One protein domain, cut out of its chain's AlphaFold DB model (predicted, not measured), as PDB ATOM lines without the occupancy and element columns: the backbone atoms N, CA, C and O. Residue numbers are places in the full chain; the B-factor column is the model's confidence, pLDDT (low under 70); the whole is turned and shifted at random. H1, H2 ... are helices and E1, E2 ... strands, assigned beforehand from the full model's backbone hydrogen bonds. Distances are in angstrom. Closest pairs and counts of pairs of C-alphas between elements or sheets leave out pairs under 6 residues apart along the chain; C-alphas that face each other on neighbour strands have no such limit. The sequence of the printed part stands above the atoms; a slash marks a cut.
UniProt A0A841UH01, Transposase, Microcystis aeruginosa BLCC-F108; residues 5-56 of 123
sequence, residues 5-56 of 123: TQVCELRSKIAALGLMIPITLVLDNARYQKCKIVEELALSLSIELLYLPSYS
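What this domain is: This is residues 5 to 56 of the 123 residues of the protein "Transposase" of Microcystis aeruginosa BLCC-F108 (UniProt A0A841UH01). Two helices, H1 and H2, lie side by side over a small ribbon of two parallel strands, E1 and E2, with H2 the nearer to E2. The link after H1 and the tail after E2 make opposite ends of the long axis. The printed part has 52 residues, ordered H1, E1, H2, E2; its class is mixed. It is compact, radius of gyration of the C-alphas 11.0 A, and elongated, 33 by 22 by 14 A.

How they stand to each other: H1, residues 5 to 15, touches H2, residues 36 to 44, closest at the C-alphas of Cys 8 and Val 38, 5.9 A; they run the same way at a shallow tilt of 10 degrees. E1, residues 23 to 27, and E2, residues 47 to 51, are parallel neighbours at 26 degrees; N 25 and O 48 are 2.8 A apart, within hydrogen-bond range. E1, H2 and E2 form a strand-helix-strand unit, parallel strands joined through a helix, with a right-handed crossover. The closest C-alphas of H2 and E2, Ala 42 and Glu 48, are 6.8 A apart. In H1 and H2 every O i to N i+4 pair is within hydrogen-bond range.

Where its parts are: H1 spans 15.3 A from C-alpha 5 at (130.629, 94.195, 108.646), E1 12.7 A, H2 12.4 A, and E2 12.8 A to C-alpha 51 at (138.106, 109.708, 101.284).

The domain as a whole: The C-alphas farthest apart, Gly 18 and Tyr 55, are 33.5 A apart. The printed part has no cut and no long link, and no printed residue is under 70 in pLDDT.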
ATOM      1  N   THR A   5     130.441  95.594 109.061       93.00
ATOM      2  CA  THR A   5     130.629  94.195 108.646       93.00
ATOM      3  C   THR A   5     130.390  93.998 107.151       93.00
ATOM      4  O   THR A   5     131.242  93.442 106.467       93.00
ATOM      5  N   GLN A   6     129.286  94.523 106.612       93.75
ATOM      6  CA  GLN A   6     128.985  94.414 105.176       93.75
ATOM      7  C   GLN A   6     130.016  95.160 104.319       93.75
ATOM      8  O   GLN A   6     130.361  94.739 103.215       93.75
ATOM      9  N   VAL A   7     130.545  96.266 104.841       93.75
ATOM     10  CA  VAL A   7     131.587  97.066 104.185       93.75
ATOM     11  C   VAL A   7     132.935  96.324 104.219       93.75
ATOM     12  O   VAL A   7     133.705  96.401 103.262       93.75
ATOM     13  N   CYS A   8     133.214  95.558 105.276       94.88
ATOM     14  CA  CYS A   8     134.351  94.639 105.343       94.88
ATOM     15  C   CYS A   8     134.210  93.477 104.349       94.88
ATOM     16  O   CYS A   8     135.138  93.217 103.587       94.88
ATOM     17  N   GLU A   9     133.043  92.830 104.286       95.69
ATOM     18  CA  GLU A   9     132.772  91.734 103.344       95.69
ATOM     19  C   GLU A   9     132.993  92.148 101.888       95.69
ATOM     20  O   GLU A   9     133.578  91.393 101.109       95.69
ATOM     21  N   LEU A  10     132.564  93.359 101.515       94.44
ATOM     22  CA  LEU A  10     132.811  93.901 100.181       94.44
ATOM     23  C   LEU A  10     134.314  93.972  99.869       94.44
ATOM     24  O   LEU A  10     134.729  93.563  98.786       94.44
ATOM     25  N   ARG A  11     135.135  94.447 100.811       94.69
ATOM     26  CA  ARG A  11     136.592  94.536 100.621       94.69
ATOM     27  C   ARG A  11     137.241  93.166 100.522       94.69
ATOM     28  O   ARG A  11     138.067  92.968  99.638       94.69
ATOM     29  N   SER A  12     136.822  92.215 101.354       95.50
ATOM     30  CA  SER A  12     137.298  90.833 101.262       95.50
ATOM     31  C   SER A  12     136.979  90.220  99.898       95.50
ATOM     32  O   SER A  12     137.832  89.563  99.314       95.50
ATOM     33  N   LYS A  13     135.786  90.486  99.342       96.69
ATOM     34  CA  LYS A  13     135.425  90.045  97.984       96.69
ATOM     35  C   LYS A  13     136.299  90.689  96.910       96.69
ATOM     36  O   LYS A  13     136.697  89.997  95.985       96.69
ATOM     37  N   ILE A  14     136.610  91.979  97.037       94.88
ATOM     38  CA  ILE A  14     137.499  92.688  96.104       94.88
ATOM     39  C   ILE A  14     138.919  92.115  96.165       94.88
ATOM     40  O   ILE A  14     139.497  91.824  95.124       94.88
ATOM     41  N   ALA A  15     139.463  91.891  97.364       94.12
ATOM     42  CA  ALA A  15     140.782  91.285  97.533       94.12
ATOM     43  C   ALA A  15     140.833  89.844  96.999       94.12
ATOM     44  O   ALA A  15     141.806  89.451  96.360       94.12
ATOM     45  N   ALA A  16     139.755  89.076  97.183       95.56
ATOM     46  CA  ALA A  16     139.632  87.714  96.668       95.56
ATOM     47  C   ALA A  16     139.623  87.627  95.130       95.56
ATOM     48  O   ALA A  16     139.805  86.537  94.594       95.56
ATOM     49  N   LEU A  17     139.464  88.747  94.409       94.94
ATOM     50  CA  LEU A  17     139.648  88.779  92.954       94.94
ATOM     51  C   LEU A  17     141.111  88.552  92.536       94.94
ATOM     52  O   LEU A  17     141.362  88.322  91.356       94.94
ATOM     53  N   GLY A  18     142.072  88.621  93.469       92.38
ATOM     54  CA  GLY A  18     143.477  88.293  93.205       92.38
ATOM     55  C   GLY A  18     144.153  89.234  92.206       92.38
ATOM     56  O   GLY A  18     145.052  88.823  91.474       92.38
ATOM     57  N   LEU A  19     143.698  90.489  92.133       92.94
ATOM     58  CA  LEU A  19     144.255  91.477  91.214       92.94
ATOM     59  C   LEU A  19     145.707  91.785  91.603       92.94
ATOM     60  O   LEU A  19     145.990  92.120  92.748       92.94
ATOM     61  N   MET A  20     146.627  91.718  90.639       91.75
ATOM     62  CA  MET A  20     148.052  92.016  90.868       91.75
ATOM     63  C   MET A  20     148.379  93.517  90.870       91.75
ATOM     64  O   MET A  20     149.543  93.901  90.962       91.75
ATOM     65  N   ILE A  21     147.366  94.370  90.725       94.50
ATOM     66  CA  ILE A  21     147.509  95.827  90.708       94.50
ATOM     67  C   ILE A  21     147.095  96.418  92.060       94.50
ATOM     68  O   ILE A  21     146.169  95.890  92.683       94.50
ATOM     69  N   PRO A  22     147.719  97.523  92.507       94.69
ATOM     70  CA  PRO A  22     147.258  98.247  93.686       94.69
ATOM     71  C   PRO A  22     145.793  98.668  93.545       94.69
ATOM     72  O   PRO A  22     145.366  99.114  92.476       94.69
ATOM     73  N   ILE A  23     145.028  98.534  94.628       96.31
ATOM     74  CA  ILE A  23     143.599  98.852  94.659       96.31
ATOM     75  C   ILE A  23     143.382 100.061  95.563       96.31
ATOM     76  O   ILE A  23     143.667 100.001  96.758       96.31
ATOM     77  N   THR A  24     142.792 101.116  95.006       96.06
ATOM     78  CA  THR A  24     142.347 102.295  95.757       96.06
ATOM     79  C   THR A  24     140.827 102.388  95.711       96.06
ATOM     80  O   THR A  24     140.226 102.449  94.637       96.06
ATOM     81  N   LEU A  25     140.184 102.421  96.879       94.81
ATOM     82  CA  LEU A  25     138.746 102.638  97.011       94.81
ATOM     83  C   LEU A  25     138.457 104.103  97.319       94.81
ATOM     84  O   LEU A  25     138.872 104.619  98.355       94.81
ATOM     85  N   VAL A  26     137.701 104.751  96.433       93.75
ATOM     86  CA  VAL A  26     137.223 106.124  96.626       93.75
ATOM     87  C   VAL A  26     135.898 106.099  97.379       93.75
ATOM     88  O   VAL A  26     134.942 105.458  96.944       93.75
ATOM     89  N   LEU A  27     135.853 106.786  98.515       93.69
ATOM     90  CA  LEU A  27     134.831 106.631  99.543       93.69
ATOM     91  C   LEU A  27     134.226 107.976  99.949       93.69
ATOM     92  O   LEU A  27     134.901 109.010  99.949       93.69
ATOM     93  N   ASP A  28     132.946 107.965 100.321       91.62
ATOM     94  CA  ASP A  28     132.324 109.118 100.965       91.62
ATOM     95  C   ASP A  28     132.681 109.146 102.464       91.62
ATOM     96  O   ASP A  28     133.482 108.360 102.966       91.62
ATOM     97  N   ASN A  29     132.131 110.105 103.208       91.12
ATOM     98  CA  ASN A  29     132.437 110.251 104.632       91.12
ATOM     99  C   ASN A  29     131.438 109.519 105.544       91.12
ATOM    100  O   ASN A  29     131.328 109.868 106.723       91.12
ATOM    101  N   ALA A  30     130.684 108.537 105.034       89.88
ATOM    102  CA  ALA A  30     129.720 107.813 105.850       89.88
ATOM    103  C   ALA A  30     130.410 107.108 107.032       89.88
ATOM    104  O   ALA A  30     131.459 106.481 106.884       89.88
ATOM    105  N   ARG A  31     129.804 107.185 108.227       89.50
ATOM    106  CA  ARG A  31     130.428 106.704 109.478       89.50
ATOM    107  C   ARG A  31     130.877 105.245 109.403       89.50
ATOM    108  O   ARG A  31     131.961 104.926 109.871       89.50
ATOM    109  N   TYR A  32     130.075 104.384 108.777       91.12
ATOM    110  CA  TYR A  32     130.374 102.957 108.625       91.12
ATOM    111  C   TYR A  32     131.573 102.664 107.706       91.12
ATOM    112  O   TYR A  32     132.058 101.537 107.695       91.12
ATOM    113  N   GLN A  33     132.061 103.647 106.938       91.50
ATOM    114  CA  GLN A  33     133.262 103.512 106.110       91.50
ATOM    115  C   GLN A  33     134.546 103.886 106.863       91.50
ATOM    116  O   GLN A  33     135.607 103.454 106.437       91.50
ATOM    117  N   LYS A  34     134.447 104.627 107.978       89.38
ATOM    118  CA  LYS A  34     135.577 105.162 108.768       89.38
ATOM    119  C   LYS A  34     135.792 104.459 110.112       89.38
ATOM    120  O   LYS A  34     136.416 104.995 111.022       89.38
ATOM    121  N   CYS A  35     135.182 103.296 110.306       91.88
ATOM    122  CA  CYS A  35     135.355 102.557 111.550       91.88
ATOM    123  C   CYS A  35     136.742 101.904 111.597       91.88
ATOM    124  O   CYS A  35     137.229 101.414 110.583       91.88
ATOM    125  N   LYS A  36     137.324 101.789 112.795       93.75
ATOM    126  CA  LYS A  36     138.650 101.186 113.003       93.75
ATOM    127  C   LYS A  36     138.797  99.796 112.367       93.75
ATOM    128  O   LYS A  36     139.755  99.557 111.648       93.75
ATOM    129  N   ILE A  37     137.792  98.929 112.530       94.50
ATOM    130  CA  ILE A  37     137.770  97.588 111.914       94.50
ATOM    131  C   ILE A  37     137.888  97.623 110.383       94.50
ATOM    132  O   ILE A  37     138.486  96.742 109.773       94.50
ATOM    133  N   VAL A  38     137.309  98.647 109.754       93.94
ATOM    134  CA  VAL A  38     137.322  98.823 108.304       93.94
ATOM    135  C   VAL A  38     138.703  99.277 107.831       93.94
ATOM    136  O   VAL A  38     139.195  98.767 106.826       93.94
ATOM    137  N   GLU A  39     139.325 100.211 108.548       94.12
ATOM    138  CA  GLU A  39     140.671 100.701 108.240       94.12
ATOM    139  C   GLU A  39     141.723  99.604 108.440       94.12
ATOM    140  O   GLU A  39     142.550  99.381 107.560       94.12
ATOM    141  N   GLU A  40     141.641  98.853 109.543       96.31
ATOM    142  CA  GLU A  40     142.541  97.729 109.835       96.31
ATOM    143  C   GLU A  40     142.444  96.620 108.780       96.31
ATOM    144  O   GLU A  40     143.470  96.110 108.324       96.31
ATOM    145  N   LEU A  41     141.228  96.270 108.345       96.44
ATOM    146  CA  LEU A  41     141.041  95.283 107.281       96.44
ATOM    147  C   LEU A  41     141.563  95.789 105.931       96.44
ATOM    148  O   LEU A  41     142.164  95.030 105.179       96.44
ATOM    149  N   ALA A  42     141.335  97.058 105.592       95.69
ATOM    150  CA  ALA A  42     141.856  97.613 104.347       95.69
ATOM    151  C   ALA A  42     143.393  97.568 104.314       95.69
ATOM    152  O   ALA A  42     143.966  97.155 103.307       95.69
ATOM    153  N   LEU A  43     144.044  97.890 105.438       95.44
ATOM    154  CA  LEU A  43     145.494  97.772 105.589       95.44
ATOM    155  C   LEU A  43     145.976  96.328 105.415       95.44
ATOM    156  O   LEU A  43     146.927  96.098 104.670       95.44
ATOM    157  N   SER A  44     145.317  95.347 106.041       96.56
ATOM    158  CA  SER A  44     145.724  93.938 105.918       96.56
ATOM    159  C   SER A  44     145.535  93.378 104.504       96.56
ATOM    160  O   SER A  44     146.301  92.517 104.077       96.56
ATOM    161  N   LEU A  45     144.561  93.902 103.754       95.81
ATOM    162  CA  LEU A  45     144.305  93.547 102.357       95.81
ATOM    163  C   LEU A  45     145.123  94.373 101.349       95.81
ATOM    164  O   LEU A  45     144.951  94.188 100.147       95.81
ATOM    165  N   SER A  46     146.001  95.277 101.806       95.31
ATOM    166  CA  SER A  46     146.741  96.222 100.947       95.31
ATOM    167  C   SER A  46     145.833  97.064 100.034       95.31
ATOM    168  O   SER A  46     146.175  97.356  98.887       95.31
ATOM    169  N   ILE A  47     144.660  97.453 100.543       96.62
ATOM    170  CA  ILE A  47     143.701  98.322  99.858       96.62
ATOM    171  C   ILE A  47     143.849  99.744 100.401       96.62
ATOM    172  O   ILE A  47     143.646  99.997 101.590       96.62
ATOM    173  N   GLU A  48     144.138 100.696  99.519       96.44
ATOM    174  CA  GLU A  48     144.173 102.114  99.862       96.44
ATOM    175  C   GLU A  48     142.745 102.672  99.977       96.44
ATOM    176  O   GLU A  48     141.890 102.428  99.122       96.44
ATOM    177  N   LEU A  49     142.478 103.448 101.031       95.69
ATOM    178  CA  LEU A  49     141.207 104.148 101.216       95.69
ATOM    179  C   LEU A  49     141.389 105.642 100.933       95.69
ATOM    180  O   LEU A  49     142.073 106.341 101.679       95.69
ATOM    181  N   LEU A  50     140.732 106.141  99.886       95.31
ATOM    182  CA  LEU A  50     140.724 107.554  99.519       95.31
ATOM    183  C   LEU A  50     139.370 108.178  99.860       95.31
ATOM    184  O   LEU A  50     138.373 107.952  99.173       95.31
ATOM    185  N   TYR A  51     139.329 109.009 100.897       94.12
ATOM    186  CA  TYR A  51     138.106 109.708 101.284       94.12
ATOM    187  C   TYR A  51     137.938 111.018 100.518       94.12
ATOM    188  O   TYR A  51     138.844 111.851 100.459       94.12
ATOM    189  N   LEU A  52     136.741 111.229  99.977       92.81
ATOM    190  CA  LEU A  52     136.372 112.498  99.365       92.81
ATOM    191  C   LEU A  52     136.313 113.617 100.422       92.81
ATOM    192  O   LEU A  52     135.962 113.357 101.576       92.81
ATOM    193  N   PRO A  53     136.583 114.883 100.054       91.38
ATOM    194  CA  PRO A  53     136.323 116.013 100.936       91.38
ATOM    195  C   PRO A  53     134.851 116.070 101.368       91.38
ATOM    196  O   PRO A  53     133.942 115.690 100.620       91.38
ATOM    197  N   SER A  54     134.604 116.570 102.579       89.19
ATOM    198  CA  SER A  54     133.246 116.743 103.101       89.19
ATOM    199  C   SER A  54     132.381 117.570 102.146       89.19
ATOM    200  O   SER A  54     132.865 118.493 101.491       89.19
ATOM    201  N   TYR A  55     131.092 117.225 102.067       84.88
ATOM    202  CA  TYR A  55     130.094 117.926 101.245       84.88
ATOM    203  C   TYR A  55     130.486 118.095  99.769       84.88
ATOM    204  O   TYR A  55     130.106 119.073  99.129       84.88
ATOM    205  N   SER A  56     131.217 117.125  99.207       87.06
ATOM    206  CA  SER A  56     131.664 117.151  97.808       87.06
ATOM    207  C   SER A  56     130.994 116.079  96.933       87.06
ATOM    208  O   SER A  56     131.693 115.302  96.279       87.06
TER     209      SER A  56